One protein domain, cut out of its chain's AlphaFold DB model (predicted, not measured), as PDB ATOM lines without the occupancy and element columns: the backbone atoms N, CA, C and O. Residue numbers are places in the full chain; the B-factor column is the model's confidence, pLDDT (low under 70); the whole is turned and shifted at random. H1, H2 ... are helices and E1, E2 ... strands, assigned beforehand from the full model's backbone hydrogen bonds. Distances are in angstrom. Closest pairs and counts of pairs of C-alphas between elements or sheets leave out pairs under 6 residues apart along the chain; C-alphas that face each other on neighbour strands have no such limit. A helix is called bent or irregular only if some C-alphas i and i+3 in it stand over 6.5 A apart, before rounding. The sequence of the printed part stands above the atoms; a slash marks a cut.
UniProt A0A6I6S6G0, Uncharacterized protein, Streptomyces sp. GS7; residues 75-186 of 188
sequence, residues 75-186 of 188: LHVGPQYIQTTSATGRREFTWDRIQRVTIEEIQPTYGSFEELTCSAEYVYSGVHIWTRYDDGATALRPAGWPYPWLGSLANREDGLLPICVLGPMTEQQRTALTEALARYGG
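This is residues 75 to 186 of the 188 residues of an uncharacterized protein of Streptomyces sp. GS7 (UniProt A0A6I6S6G0). Two small sheets, the strongly twisted E4 E5 E6 and E1 E2 E3, are partly face to face as a sandwich, their strands crossed at 49 degrees. H3 packs along one side of this sandwich; little H1 lies farthest from the mean of the C-alphas, at 22.0 A. The printed part has 112 residues, with three named helices and six named strands in the order E1 E2 E3 E4 H1 E5 H2 E6 H3. Both sheets are antiparallel, in the orders named; the class is mixed. The whole is compact, with a radius of gyration of the C-alphas of 14.1 A and spans of 43 by 34 by 26 A.

E4, residues 98 to 106, is 19.0 A long and bends by 68 degrees at 103; E5, 124 to 131, is 21.5 A, and E6, 161 to 166, 14.1 A. E1, 75 to 77, begins at C-alpha (168.750, 172.662, 219.197); E2 is 81 to 86 and E3 89 to 94. H1 is 113 to 116. H2, 151 to 154, is only just irregular, with C-alphas 151 and 154 6.9 A apart. H3, 171 to 185, is 20.5 A long and ends at C-alpha (182.532, 176.633, 217.505).

N 102 and O 128 of E4 and E5 are 3.0 A apart, N 127 and O 164 of E5 and E6 2.9 A. E1 E2 E3 is a meander, successive antiparallel neighbours, with hairpins E1 and E2 (N 76 to O 83, 2.8 A) and E2 and E3 (N 84 to O 91, 2.9 A). H3 runs along E4 at 7 degrees on the local plane; its closest C-alpha pair with E1 is Val 77 and Ala 180, 6.1 A. H2 only grazes the sheet E4 E5 E6. Every O i to N i+4 pair in H3 is within hydrogen-bond range; H1 and H2 are too short for one.

The farthest C-alphas, Phe 113 and Arg 183, are 43.0 A apart. The printed part has no cut; the link E5 to H2 is long. Residues 108 to 122, 134 to 139 and 148 to 157 contain the pLDDT values under 70.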
ATOM      1  N   LEU A  75     167.451 172.137 219.586       93.56
ATOM      2  CA  LEU A  75     168.750 172.662 219.197       93.56
ATOM      3  C   LEU A  75     169.803 171.598 219.508       93.56
ATOM      4  O   LEU A  75     169.911 171.141 220.644       93.56
ATOM      5  N   HIS A  76     170.584 171.224 218.504       95.31
ATOM      6  CA  HIS A  76     171.730 170.344 218.656       95.31
ATOM      7  C   HIS A  76     172.996 171.086 218.238       95.31
ATOM      8  O   HIS A  76     173.074 171.607 217.129       95.31
ATOM      9  N   VAL A  77     173.991 171.118 219.120       96.94
ATOM     10  CA  VAL A  77     175.308 171.699 218.846       96.94
ATOM     11  C   VAL A  77     176.309 170.552 218.810       96.94
ATOM     12  O   VAL A  77     176.609 169.953 219.843       96.94
ATOM     13  N   GLY A  78     176.771 170.213 217.609       96.19
ATOM     14  CA  GLY A  78     177.660 169.085 217.361       96.19
ATOM     15  C   GLY A  78     178.995 169.510 216.746       96.19
ATOM     16  O   GLY A  78     179.189 170.676 216.402       96.19
ATOM     17  N   PRO A  79     179.926 168.560 216.555       96.38
ATOM     18  CA  PRO A  79     181.262 168.854 216.041       96.38
ATOM     19  C   PRO A  79     181.278 169.330 214.583       96.38
ATOM     20  O   PRO A  79     182.215 170.018 214.196       96.38
ATOM     21  N   GLN A  80     180.275 168.983 213.767       95.50
ATOM     22  CA  GLN A  80     180.212 169.421 212.364       95.50
ATOM     23  C   GLN A  80     179.278 170.616 212.130       95.50
ATOM     24  O   GLN A  80     179.505 171.399 211.205       95.50
ATOM     25  N   TYR A  81     178.228 170.759 212.939       95.44
ATOM     26  CA  TYR A  81     177.165 171.727 212.693       95.44
ATOM     27  C   TYR A  81     176.418 172.131 213.967       95.44
ATOM     28  O   TYR A  81     176.385 171.402 214.962       95.44
ATOM     29  N   ILE A  82     175.720 173.259 213.871       96.00
ATOM     30  CA  ILE A  82     174.545 173.562 214.683       96.00
ATOM     31  C   ILE A  82     173.312 173.112 213.903       96.00
ATOM     32  O   ILE A  82     173.175 173.406 212.720       96.00
ATOM     33  N   GLN A  83     172.393 172.412 214.551       95.56
ATOM     34  CA  GLN A  83     171.157 171.950 213.939       95.56
ATOM     35  C   GLN A  83     169.953 172.406 214.741       95.56
ATOM     36  O   GLN A  83     169.933 172.321 215.967       95.56
ATOM     37  N   THR A  84     168.920 172.834 214.025       93.44
ATOM     38  CA  THR A  84     167.613 173.128 214.603       93.44
ATOM     39  C   THR A  84     166.561 172.218 213.992       93.44
ATOM     40  O   THR A  84     166.565 171.985 212.785       93.44
ATOM     41  N   THR A  85     165.660 171.700 214.817       91.12
ATOM     42  CA  THR A  85     164.467 170.966 214.376       91.12
ATOM     43  C   THR A  85     163.240 171.687 214.908       91.12
ATOM     44  O   THR A  85     163.237 172.110 216.061       91.12
ATOM     45  N   SER A  86     162.216 171.865 214.081       86.69
ATOM     46  CA  SER A  86     160.944 172.486 214.467       86.69
ATOM     47  C   SER A  86     159.804 171.972 213.581       86.69
ATOM     48  O   SER A  86     160.033 171.154 212.690       86.69
ATOM     49  N   ALA A  87     158.589 172.497 213.766       79.94
ATOM     50  CA  ALA A  87     157.452 172.198 212.892       79.94
ATOM     51  C   ALA A  87     157.708 172.515 211.406       79.94
ATOM     52  O   ALA A  87     157.084 171.910 210.541       79.94
ATOM     53  N   THR A  88     158.625 173.439 211.094       75.94
ATOM     54  CA  THR A  88     158.986 173.780 209.707       75.94
ATOM     55  C   THR A  88     160.087 172.886 209.129       75.94
ATOM     56  O   THR A  88     160.465 173.058 207.973       75.94
ATOM     57  N   GLY A  89     160.590 171.920 209.905       85.62
ATOM     58  CA  GLY A  89     161.593 170.949 209.480       85.62
ATOM     59  C   GLY A  89     162.924 171.057 210.227       85.62
ATOM     60  O   GLY A  89     163.030 171.671 211.293       85.62
ATOM     61  N   ARG A  90     163.942 170.413 209.648       91.00
ATOM     62  CA  ARG A  90     165.322 170.342 210.145       91.00
ATOM     63  C   ARG A  90     166.214 171.272 209.329       91.00
ATOM     64  O   ARG A  90     166.153 171.258 208.103       91.00
ATOM     65  N   ARG A  91     167.061 172.044 210.005       90.25
ATOM     66  CA  ARG A  91     168.062 172.930 209.392       90.25
ATOM     67  C   ARG A  91     169.418 172.710 210.022       90.25
ATOM     68  O   ARG A  91     169.502 172.521 211.234       90.25
ATOM     69  N   GLU A  92     170.455 172.787 209.204       93.81
ATOM     70  CA  GLU A  92     171.841 172.588 209.610       93.81
ATOM     71  C   GLU A  92     172.687 173.782 209.184       93.81
ATOM     72  O   GLU A  92     172.591 174.260 208.056       93.81
ATOM     73  N   PHE A  93     173.516 174.244 210.110       92.06
ATOM     74  CA  PHE A  93     174.439 175.353 209.954       92.06
ATOM     75  C   PHE A  93     175.834 174.814 210.242       92.06
ATOM     76  O   PHE A  93     176.199 174.570 211.394       92.06
ATOM     77  N   THR A  94     176.593 174.543 209.189       93.44
ATOM     78  CA  THR A  94     177.925 173.954 209.308       93.44
ATOM     79  C   THR A  94     178.944 174.999 209.759       93.44
ATOM     80  O   THR A  94     178.864 176.176 209.393       93.44
ATOM     81  N   TRP A  95     179.922 174.591 210.569       93.56
ATOM     82  CA  TRP A  95     180.887 175.529 211.161       93.56
ATOM     83  C   TRP A  95     181.752 176.269 210.129       93.56
ATOM     84  O   TRP A  95     182.243 177.359 210.403       93.56
ATOM     85  N   ASP A  96     181.956 175.724 208.930       91.38
ATOM     86  CA  ASP A  96     182.680 176.390 207.838       91.38
ATOM     87  C   ASP A  96     181.940 177.616 207.273       91.38
ATOM     88  O   ASP A  96     182.583 178.537 206.759       91.38
ATOM     89  N   ARG A  97     180.609 177.651 207.420       89.06
ATOM     90  CA  ARG A  97     179.738 178.747 206.966       89.06
ATOM     91  C   ARG A  97     179.446 179.776 208.047       89.06
ATOM     92  O   ARG A  97     179.064 180.900 207.731       89.06
ATOM     93  N   ILE A  98     179.629 179.399 209.307       91.69
ATOM     94  CA  ILE A  98     179.429 180.271 210.458       91.69
ATOM     95  C   ILE A  98     180.702 181.091 210.688       91.69
ATOM     96  O   ILE A  98     181.777 180.541 210.933       91.69
ATOM     97  N   GLN A  99     180.570 182.412 210.632       91.62
ATOM     98  CA  GLN A  99     181.628 183.354 210.984       91.62
ATOM     99  C   GLN A  99     181.611 183.691 212.473       91.62
ATOM    100  O   GLN A  99     182.676 183.805 213.076       91.62
ATOM    101  N   ARG A 100     180.414 183.859 213.043       91.62
ATOM    102  CA  ARG A 100     180.223 184.188 214.455       91.62
ATOM    103  C   ARG A 100     179.002 183.482 215.031       91.62
ATOM    104  O   ARG A 100     178.009 183.352 214.315       91.62
ATOM    105  N   VAL A 101     179.054 183.085 216.303       93.06
ATOM    106  CA  VAL A 101     177.865 182.660 217.068       93.06
ATOM    107  C   VAL A 101     177.735 183.467 218.346       93.06
ATOM    108  O   VAL A 101     178.696 183.609 219.095       93.06
ATOM    109  N   THR A 102     176.532 183.959 218.631       92.38
ATOM    110  CA  THR A 102     176.241 184.646 219.893       92.38
ATOM    111  C   THR A 102     174.931 184.160 220.500       92.38
ATOM    112  O   THR A 102     174.040 183.648 219.815       92.38
ATOM    113  N   ILE A 103     174.826 184.294 221.821       91.50
ATOM    114  CA  ILE A 103     173.555 184.190 222.532       91.50
ATOM    115  C   ILE A 103     173.172 185.610 222.914       91.50
ATOM    116  O   ILE A 103     173.838 186.229 223.739       91.50
ATOM    117  N   GLU A 104     172.112 186.112 222.303       88.12
ATOM    118  CA  GLU A 104     171.666 187.491 222.471       88.12
ATOM    119  C   GLU A 104     170.165 187.548 222.685       88.12
ATOM    120  O   GLU A 104     169.431 186.588 222.425       88.12
ATOM    121  N   GLU A 105     169.713 188.695 223.174       84.38
ATOM    122  CA  GLU A 105     168.297 188.979 223.258       84.38
ATOM    123  C   GLU A 105     167.690 189.123 221.861       84.38
ATOM    124  O   GLU A 105     168.229 189.780 220.972       84.38
ATOM    125  N   ILE A 106     166.542 188.489 221.681       78.50
ATOM    126  CA  ILE A 106     165.654 188.661 220.552       78.50
ATOM    127  C   ILE A 106     164.534 189.578 221.028       78.50
ATOM    128  O   ILE A 106     163.667 189.170 221.810       78.50
ATOM    129  N   GLN A 107     164.563 190.814 220.540       72.56
ATOM    130  CA  GLN A 107     163.503 191.788 220.759       72.56
ATOM    131  C   GLN A 107     162.626 191.836 219.505       72.56
ATOM    132  O   GLN A 107     163.094 192.282 218.455       72.56
ATOM    133  N   PRO A 108     161.375 191.352 219.563       65.00
ATOM    134  CA  PRO A 108     160.465 191.514 218.442       65.00
ATOM    135  C   PRO A 108     160.195 193.006 218.220       65.00
ATOM    136  O   PRO A 108     159.726 193.696 219.124       65.00
ATOM    137  N   THR A 109     160.482 193.517 217.021       62.00
ATOM    138  CA  THR A 109     160.000 194.843 216.613       62.00
ATOM    139  C   THR A 109     158.698 194.655 215.854       62.00
ATOM    140  O   THR A 109     158.616 193.902 214.881       62.00
ATOM    141  N   TYR A 110     157.665 195.333 216.328       59.53
ATOM    142  CA  TYR A 110     156.318 195.248 215.790       59.53
ATOM    143  C   TYR A 110     156.073 196.465 214.892       59.53
ATOM    144  O   TYR A 110     156.202 197.601 215.347       59.53
ATOM    145  N   GLY A 111     155.769 196.236 213.615       49.72
ATOM    146  CA  GLY A 111     155.475 197.280 212.629       49.72
ATOM    147  C   GLY A 111     153.981 197.432 212.319       49.72
ATOM    148  O   GLY A 111     153.564 198.484 211.838       49.72
ATOM    149  N   SER A 112     153.162 196.412 212.595       55.31
ATOM    150  CA  SER A 112     151.730 196.371 212.253       55.31
ATOM    151  C   SER A 112     150.800 196.171 213.465       55.31
ATOM    152  O   SER A 112     151.222 195.840 214.572       55.31
ATOM    153  N   PHE A 113     149.496 196.402 213.280       47.66
ATOM    154  CA  PHE A 113     148.493 196.334 214.356       47.66
ATOM    155  C   PHE A 113     148.231 194.905 214.873       47.66
ATOM    156  O   PHE A 113     147.987 194.728 216.063       47.66
ATOM    157  N   GLU A 114     148.340 193.878 214.020       52.28
ATOM    158  CA  GLU A 114     148.312 192.469 214.463       52.28
ATOM    159  C   GLU A 114     149.513 192.146 215.364       52.28
ATOM    160  O   GLU A 114     149.373 191.487 216.392       52.28
ATOM    161  N   GLU A 115     150.673 192.706 215.032       54.44
ATOM    162  CA  GLU A 115     151.918 192.585 215.785       54.44
ATOM    163  C   GLU A 115     151.871 193.313 217.142       54.44
ATOM    164  O   GLU A 115     152.349 192.775 218.137       54.44
ATOM    165  N   LEU A 116     151.206 194.473 217.221       50.72
ATOM    166  CA  LEU A 116     151.007 195.253 218.456       50.72
ATOM    167  C   LEU A 116     150.212 194.513 219.543       50.72
ATOM    168  O   LEU A 116     150.326 194.844 220.725       50.72
ATOM    169  N   THR A 117     149.407 193.515 219.166       50.69
ATOM    170  CA  THR A 117     148.692 192.686 220.144       50.69
ATOM    171  C   THR A 117     149.582 191.633 220.786       50.69
ATOM    172  O   THR A 117     149.179 191.038 221.768       50.69
ATOM    173  N   CYS A 118     150.801 191.395 220.316       53.06
ATOM    174  CA  CYS A 118     151.747 190.536 221.016       53.06
ATOM    175  C   CYS A 118     152.673 191.444 221.813       53.06
ATOM    176  O   CYS A 118     153.356 192.283 221.240       53.06
ATOM    177  N   SER A 119     152.599 191.391 223.145       51.69
ATOM    178  CA  SER A 119     153.116 192.502 223.944       51.69
ATOM    179  C   SER A 119     154.610 192.751 223.688       51.69
ATOM    180  O   SER A 119     155.431 191.832 223.622       51.69
ATOM    181  N   ALA A 120     154.962 194.033 223.591       52.69
ATOM    182  CA  ALA A 120     156.328 194.562 223.600       52.69
ATOM    183  C   ALA A 120     157.103 194.271 224.900       52.69
ATOM    184  O   ALA A 120     158.173 194.823 225.119       52.69
ATOM    185  N   GLU A 121     156.570 193.416 225.774       55.94
ATOM    186  CA  GLU A 121     157.165 193.070 227.063       55.94
ATOM    187  C   GLU A 121     157.986 191.773 226.993       55.94
ATOM    188  O   GLU A 121     158.675 191.434 227.955       55.94
ATOM    189  N   TYR A 122     157.928 191.030 225.883       62.97
ATOM    190  CA  TYR A 122     158.606 189.741 225.774       62.97
ATOM    191  C   TYR A 122     159.969 189.868 225.095       62.97
ATOM    192  O   TYR A 122     160.091 189.891 223.872       62.97
ATOM    193  N   VAL A 123     161.003 189.901 225.933       70.25
ATOM    194  CA  VAL A 123     162.396 189.707 225.531       70.25
ATOM    195  C   VAL A 123     162.702 188.214 225.574       70.25
ATOM    196  O   VAL A 123     162.537 187.563 226.609       70.25
ATOM    197  N   TYR A 124     163.141 187.659 224.450       79.12
ATOM    198  CA  TYR A 124     163.584 186.270 224.378       79.12
ATOM    199  C   TYR A 124     165.106 186.213 224.349       79.12
ATOM    200  O   TYR A 124     165.743 187.159 223.912       79.12
ATOM    201  N   SER A 125     165.715 185.107 224.762       86.00
ATOM    202  CA  SER A 125     167.120 184.837 224.427       86.00
ATOM    203  C   SER A 125     167.164 183.915 223.220       86.00
ATOM    204  O   SER A 125     166.320 183.030 223.094       86.00
ATOM    205  N   GLY A 126     168.144 184.073 222.342       90.25
ATOM    206  CA  GLY A 126     168.274 183.224 221.169       90.25
ATOM    207  C   GLY A 126     169.704 183.034 220.710       90.25
ATOM    208  O   GLY A 126     170.576 183.862 220.973       90.25
ATOM    209  N   VAL A 127     169.927 181.925 220.010       92.50
ATOM    210  CA  VAL A 127     171.185 181.671 219.309       92.50
ATOM    211  C   VAL A 127     171.127 182.384 217.970       92.50
ATOM    212  O   VAL A 127     170.232 182.126 217.157       92.50
ATOM    213  N   HIS A 128     172.100 183.257 217.758       91.31
ATOM    214  CA  HIS A 128     172.303 183.995 216.528       91.31
ATOM    215  C   HIS A 128     173.578 183.520 215.854       91.31
ATOM    216  O   HIS A 128     174.557 183.179 216.522       91.31
ATOM    217  N   ILE A 129     173.565 183.516 214.528       90.75
ATOM    218  CA  ILE A 129     174.760 183.258 213.735       90.75
ATOM    219  C   ILE A 129     174.983 184.395 212.756       90.75
ATOM    220  O   ILE A 129     174.035 184.992 212.252       90.75
ATOM    221  N   TRP A 130     176.245 184.637 212.441       89.06
ATOM    222  CA  TRP A 130     176.619 185.399 211.264       89.06
ATOM    223  C   TRP A 130     177.160 184.438 210.210       89.06
ATOM    224  O   TRP A 130     178.054 183.637 210.508       89.06
ATOM    225  N   THR A 131     176.610 184.477 208.998       84.19
ATOM    226  CA  THR A 131     177.053 183.620 207.893       84.19
ATOM    227  C   THR A 131     178.114 184.327 207.059       84.19
ATOM    228  O   THR A 131     178.005 185.511 206.758       84.19
ATOM    229  N   ARG A 132     179.164 183.592 206.668       76.94
ATOM    230  CA  ARG A 132     180.244 184.110 205.804       76.94
ATOM    231  C   ARG A 132     179.737 184.499 204.411       76.94
ATOM    232  O   ARG A 132     180.350 185.322 203.735       76.94
ATOM    233  N   TYR A 133     178.671 183.849 203.975       72.50
ATOM    234  CA  TYR A 133     178.076 184.023 202.668       72.50
ATOM    235  C   TYR A 133     176.693 184.649 202.853       72.50
ATOM    236  O   TYR A 133     175.932 184.260 203.749       72.50
ATOM    237  N   ASP A 134     176.412 185.666 202.039       62.00
ATOM    238  CA  ASP A 134     175.086 186.262 201.928       62.00
ATOM    239  C   ASP A 134     174.233 185.327 201.067       62.00
ATOM    240  O   ASP A 134     174.059 185.517 199.864       62.00
ATOM    241  N   ASP A 135     173.792 184.226 201.674       54.97
ATOM    242  CA  ASP A 135     173.100 183.117 201.000       54.97
ATOM    243  C   ASP A 135     171.700 183.509 200.492       54.97
ATOM    244  O   ASP A 135     170.874 182.639 200.210       54.97
ATOM    245  N   GLY A 136     171.379 184.806 200.430       50.94
ATOM    246  CA  GLY A 136     170.007 185.276 200.338       50.94
ATOM    247  C   GLY A 136     169.196 184.665 201.471       50.94
ATOM    248  O   GLY A 136     168.123 184.117 201.206       50.94
ATOM    249  N   ALA A 137     169.771 184.682 202.689       52.84
ATOM    250  CA  ALA A 137     169.224 184.075 203.892       52.84
ATOM    251  C   ALA A 137     167.791 184.561 204.043       52.84
ATOM    252  O   ALA A 137     167.511 185.660 204.516       52.84
ATOM    253  N   THR A 138     166.878 183.752 203.517       54.78
ATOM    254  CA  THR A 138     165.478 184.110 203.455       54.78
ATOM    255  C   THR A 138     165.071 184.318 204.900       54.78
ATOM    256  O   THR A 138     165.517 183.564 205.765       54.78
ATOM    257  N   ALA A 139     164.286 185.356 205.174       61.16
ATOM    258  CA  ALA A 139     163.684 185.596 206.473       61.16
ATOM    259  C   ALA A 139     162.991 184.308 206.949       61.16
ATOM    260  O   ALA A 139     161.850 184.029 206.584       61.16
ATOM    261  N   LEU A 140     163.707 183.456 207.678       72.50
ATOM    262  CA  LEU A 140     163.261 182.121 208.037       72.50
ATOM    263  C   LEU A 140     163.052 182.104 209.533       72.50
ATOM    264  O   LEU A 140     163.928 182.465 210.312       72.50
ATOM    265  N   ARG A 141     161.870 181.643 209.934       80.19
ATOM    266  CA  ARG A 141     161.459 181.637 211.333       80.19
ATOM    267  C   ARG A 141     162.485 180.880 212.193       80.19
ATOM    268  O   ARG A 141     162.816 179.741 211.837       80.19
ATOM    269  N   PRO A 142     162.989 181.447 213.303       86.00
ATOM    270  CA  PRO A 142     163.860 180.705 214.207       86.00
ATOM    271  C   PRO A 142     163.119 179.501 214.795       86.00
ATOM    272  O   PRO A 142     161.902 179.529 214.989       86.00
ATOM    273  N   ALA A 143     163.843 178.418 215.081       88.31
ATOM    274  CA  ALA A 143     163.252 177.309 215.823       88.31
ATOM    275  C   ALA A 143     162.812 177.802 217.208       88.31
ATOM    276  O   ALA A 143     163.485 178.633 217.808       88.31
ATOM    277  N   GLY A 144     161.659 177.346 217.690       83.94
ATOM    278  CA  GLY A 144     161.107 177.811 218.962       83.94
ATOM    279  C   GLY A 144     160.430 179.181 218.933       83.94
ATOM    280  O   GLY A 144     159.895 179.588 219.960       83.94
ATOM    281  N   TRP A 145     160.385 179.863 217.780       82.81
ATOM    282  CA  TRP A 145     159.650 181.121 217.644       82.81
ATOM    283  C   TRP A 145     158.152 180.907 217.922       82.81
ATOM    284  O   TRP A 145     157.526 180.093 217.233       82.81
ATOM    285  N   PRO A 146     157.571 181.613 218.906       76.31
ATOM    286  CA  PRO A 146     156.200 181.354 219.331       76.31
ATOM    287  C   PRO A 146     155.153 181.959 218.383       76.31
ATOM    288  O   PRO A 146     153.999 181.545 218.423       76.31
ATOM    289  N   TYR A 147     155.530 182.890 217.497       73.62
ATOM    290  CA  TYR A 147     154.573 183.599 216.642       73.62
ATOM    291  C   TYR A 147     154.503 183.040 215.205       73.62
ATOM    292  O   TYR A 147     155.503 182.571 214.650       73.62
ATOM    293  N   PRO A 148     153.327 183.085 214.549       69.12
ATOM    294  CA  PRO A 148     153.160 182.647 213.166       69.12
ATOM    295  C   PRO A 148     153.661 183.653 212.114       69.12
ATOM    296  O   PRO A 148     153.624 183.353 210.922       69.12
ATOM    297  N   TRP A 149     154.189 184.801 212.520       69.94
ATOM    298  CA  TRP A 149     154.847 185.778 211.650       69.94
ATOM    299  C   TRP A 149     156.291 186.002 212.109       69.94
ATOM    300  O   TRP A 149     156.625 185.779 213.271       69.94
ATOM    301  N   LEU A 150     157.158 186.408 211.182       65.06
ATOM    302  CA  LEU A 150     158.554 186.762 211.469       65.06
ATOM    303  C   LEU A 150     158.710 188.206 211.964       65.06
ATOM    304  O   LEU A 150     159.652 188.487 212.696       65.06
ATOM    305  N   GLY A 151     157.814 189.118 211.577       63.53
ATOM    306  CA  GLY A 151     157.981 190.551 211.840       63.53
ATOM    307  C   GLY A 151     159.352 191.075 211.395       63.53
ATOM    308  O   GLY A 151     159.912 190.611 210.399       63.53
ATOM    309  N   SER A 152     159.920 192.012 212.158       58.06
ATOM    310  CA  SER A 152     161.244 192.603 211.903       58.06
ATOM    311  C   SER A 152     162.440 191.695 212.219       58.06
ATOM    312  O   SER A 152     163.571 192.088 211.945       58.06
ATOM    313  N   LEU A 153     162.239 190.492 212.775       62.34
ATOM    314  CA  LEU A 153     163.340 189.580 213.153       62.34
ATOM    315  C   LEU A 153     164.228 189.195 211.978       62.34
ATOM    316  O   LEU A 153     165.363 188.765 212.164       62.34
ATOM    317  N   ALA A 154     163.671 189.322 210.779       53.84
ATOM    318  CA  ALA A 154     164.343 189.121 209.517       53.84
ATOM    319  C   ALA A 154     165.446 190.152 209.227       53.84
ATOM    320  O   ALA A 154     166.368 189.838 208.486       53.84
ATOM    321  N   ASN A 155     165.348 191.364 209.785       55.19
ATOM    322  CA  ASN A 155     166.118 192.531 209.354       55.19
ATOM    323  C   ASN A 155     166.879 193.160 210.531       55.19
ATOM    324  O   ASN A 155     166.603 194.297 210.916       55.19
ATOM    325  N   ARG A 156     167.843 192.435 211.112       65.75
ATOM    326  CA  ARG A 156     168.846 193.073 211.980       65.75
ATOM    327  C   ARG A 156     169.908 193.749 211.110       65.75
ATOM    328  O   ARG A 156     170.469 193.122 210.214       65.75
ATOM    329  N   GLU A 157     170.199 195.021 211.385       67.50
ATOM    330  CA  GLU A 157     171.194 195.812 210.636       67.50
ATOM    331  C   GLU A 157     172.627 195.272 210.778       67.50
ATOM    332  O   GLU A 157     173.476 195.522 209.925       67.50
ATOM    333  N   ASP A 158     172.898 194.510 211.838       74.94
ATOM    334  CA  ASP A 158     174.200 193.898 212.117       74.94
ATOM    335  C   ASP A 158     174.461 192.595 211.337       74.94
ATOM    336  O   ASP A 158     175.556 192.037 211.428       74.94
ATOM    337  N   GLY A 159     173.479 192.105 210.571       76.25
ATOM    338  CA  GLY A 159     173.589 190.870 209.794       76.25
ATOM    339  C   GLY A 159     173.543 189.582 210.628       76.25
ATOM    340  O   GLY A 159     173.813 188.506 210.089       76.25
ATOM    341  N   LEU A 160     173.206 189.654 211.924       82.25
ATOM    342  CA  LEU A 160     172.999 188.470 212.756       82.25
ATOM    343  C   LEU A 160     171.635 187.837 212.477       82.25
ATOM    344  O   LEU A 160     170.587 188.474 212.561       82.25
ATOM    345  N   LEU A 161     171.649 186.532 212.219       85.62
ATOM    346  CA  LEU A 161     170.462 185.750 211.909       85.62
ATOM    347  C   LEU A 161     170.053 184.918 213.131       85.62
ATOM    348  O   LEU A 161     170.817 184.037 213.546       85.62
ATOM    349  N   PRO A 162     168.862 185.141 213.719       87.94
ATOM    350  CA  PRO A 162     168.365 184.286 214.787       87.94
ATOM    351  C   PRO A 162     167.992 182.913 214.216       87.94
ATOM    352  O   PRO A 162     167.090 182.788 213.388       87.94
ATOM    353  N   ILE A 163     168.650 181.854 214.689       89.69
ATOM    354  CA  ILE A 163     168.359 180.479 214.246       89.69
ATOM    355  C   ILE A 163     167.471 179.725 215.233       89.69
ATOM    356  O   ILE A 163     166.743 178.807 214.843       89.69
ATOM    357  N   CYS A 164     167.499 180.123 216.506       90.06
ATOM    358  CA  CYS A 164     166.780 179.458 217.581       90.06
ATOM    359  C   CYS A 164     166.411 180.445 218.687       90.06
ATOM    360  O   CYS A 164     167.274 181.167 219.181       90.06
ATOM    361  N   VAL A 165     165.159 180.411 219.131       88.56
ATOM    362  CA  VAL A 165     164.717 181.013 220.388       88.56
ATOM    363  C   VAL A 165     164.916 180.004 221.496       88.56
ATOM    364  O   VAL A 165     164.449 178.872 221.408       88.56
ATOM    365  N   LEU A 166     165.619 180.415 222.539       87.25
ATOM    366  CA  LEU A 166     165.824 179.624 223.733       87.25
ATOM    367  C   LEU A 166     164.616 179.825 224.647       87.25
ATOM    368  O   LEU A 166     164.279 180.944 225.036       87.25
ATOM    369  N   GLY A 167     163.950 178.721 224.976       77.38
ATOM    370  CA  GLY A 167     162.940 178.706 226.025       77.38
ATOM    371  C   GLY A 167     163.569 178.902 227.411       77.38
ATOM    372  O   GLY A 167     164.779 179.112 227.532       77.38
ATOM    373  N   PRO A 168     162.771 178.799 228.485       76.25
ATOM    374  CA  PRO A 168     163.308 178.691 229.835       76.25
ATOM    375  C   PRO A 168     164.347 177.565 229.901       76.25
ATOM    376  O   PRO A 168     164.057 176.429 229.530       76.25
ATOM    377  N   MET A 169     165.551 177.890 230.362       80.75
ATOM    378  CA  MET A 169     166.643 176.933 230.529       80.75
ATOM    379  C   MET A 169     167.030 176.847 231.997       80.75
ATOM    380  O   MET A 169     167.128 177.873 232.677       80.75
ATOM    381  N   THR A 170     167.315 175.637 232.468       87.06
ATOM    382  CA  THR A 170     168.017 175.439 233.737       87.06
ATOM    383  C   THR A 170     169.456 175.943 233.626       87.06
ATOM    384  O   THR A 170     170.007 176.076 232.530       87.06
ATOM    385  N   GLU A 171     170.098 176.201 234.763       91.19
ATOM    386  CA  GLU A 171     171.518 176.568 234.791       91.19
ATOM    387  C   GLU A 171     172.386 175.488 234.127       91.19
ATOM    388  O   GLU A 171     173.243 175.799 233.307       91.19
ATOM    389  N   GLN A 172     172.075 174.210 234.367       93.00
ATOM    390  CA  GLN A 172     172.752 173.086 233.722       93.00
ATOM    391  C   GLN A 172     172.605 173.112 232.192       93.00
ATOM    392  O   GLN A 172     173.585 172.894 231.483       93.00
ATOM    393  N   GLN A 173     171.406 173.393 231.671       89.69
ATOM    394  CA  GLN A 173     171.178 173.509 230.226       89.69
ATOM    395  C   GLN A 173     171.941 174.692 229.630       89.69
ATOM    396  O   GLN A 173     172.533 174.564 228.560       89.69
ATOM    397  N   ARG A 174     171.965 175.828 230.336       91.06
ATOM    398  CA  ARG A 174     172.717 177.015 229.923       91.06
ATOM    399  C   ARG A 174     174.217 176.729 229.867       91.06
ATOM    400  O   ARG A 174     174.842 177.033 228.858       91.06
ATOM    401  N   THR A 175     174.776 176.110 230.904       94.88
ATOM    402  CA  THR A 175     176.193 175.726 230.945       94.88
ATOM    403  C   THR A 175     176.525 174.731 229.840       94.88
ATOM    404  O   THR A 175     177.469 174.959 229.092       94.88
ATOM    405  N   ALA A 176     175.707 173.690 229.654       94.44
ATOM    406  CA  ALA A 176     175.913 172.706 228.592       94.44
ATOM    407  C   ALA A 176     175.882 173.338 227.190       94.44
ATOM    408  O   ALA A 176     176.687 172.972 226.333       94.44
ATOM    409  N   LEU A 177     174.985 174.302 226.952       94.94
ATOM    410  CA  LEU A 177     174.931 175.043 225.693       94.94
ATOM    411  C   LEU A 177     176.207 175.866 225.478       94.94
ATOM    412  O   LEU A 177     176.831 175.752 224.424       94.94
ATOM    413  N   THR A 178     176.612 176.659 226.472       94.31
ATOM    414  CA  THR A 178     177.832 177.478 226.402       94.31
ATOM    415  C   THR A 178     179.073 176.615 226.181       94.31
ATOM    416  O   THR A 178     179.891 176.925 225.318       94.31
ATOM    417  N   GLU A 179     179.200 175.499 226.901       95.62
ATOM    418  CA  GLU A 179     180.311 174.558 226.739       95.62
ATOM    419  C   GLU A 179     180.321 173.906 225.356       95.62
ATOM    420  O   GLU A 179     181.386 173.769 224.757       95.62
ATOM    421  N   ALA A 180     179.160 173.512 224.827       96.38
ATOM    422  CA  ALA A 180     179.070 172.924 223.494       96.38
ATOM    423  C   ALA A 180     179.454 173.936 222.404       96.38
ATOM    424  O   ALA A 180     180.201 173.591 221.487       96.38
ATOM    425  N   LEU A 181     178.996 175.186 222.523       95.56
ATOM    426  CA  LEU A 181     179.368 176.265 221.608       95.56
ATOM    427  C   LEU A 181     180.868 176.560 221.671       95.56
ATOM    428  O   LEU A 181     181.515 176.598 220.630       95.56
ATOM    429  N   ALA A 182     181.444 176.673 222.871       94.19
ATOM    430  CA  ALA A 182     182.879 176.896 223.039       94.19
ATOM    431  C   ALA A 182     183.713 175.724 222.492       94.19
ATOM    432  O   ALA A 182     184.736 175.924 221.840       94.19
ATOM    433  N   ARG A 183     183.262 174.485 222.723       96.19
ATOM    434  CA  ARG A 183     183.966 173.273 222.292       96.19
ATOM    435  C   ARG A 183     183.961 173.097 220.778       96.19
ATOM    436  O   ARG A 183     184.991 172.731 220.219       96.19
ATOM    437  N   TYR A 184     182.814 173.290 220.131       96.38
ATOM    438  CA  TYR A 184     182.649 172.969 218.710       96.38
ATOM    439  C   TYR A 184     182.767 174.191 217.790       96.38
ATOM    440  O   TYR A 184     183.236 174.054 216.663       96.38
ATOM    441  N   GLY A 185     182.409 175.385 218.267       89.00
ATOM    442  CA  GLY A 185     182.532 176.633 217.505       89.00
ATOM    443  C   GLY A 185     183.972 177.131 217.370       89.00
ATOM    444  O   GLY A 185     184.330 177.743 216.355       89.00
ATOM    445  N   GLY A 186     184.834 176.809 218.338       87.50
ATOM    446  CA  GLY A 186     186.226 177.250 218.357       87.50
ATOM    447  C   GLY A 186     186.332 178.753 218.618       87.50
ATOM    448  O   GLY A 186     185.912 179.224 219.665       87.50
TER     449      GLY A 186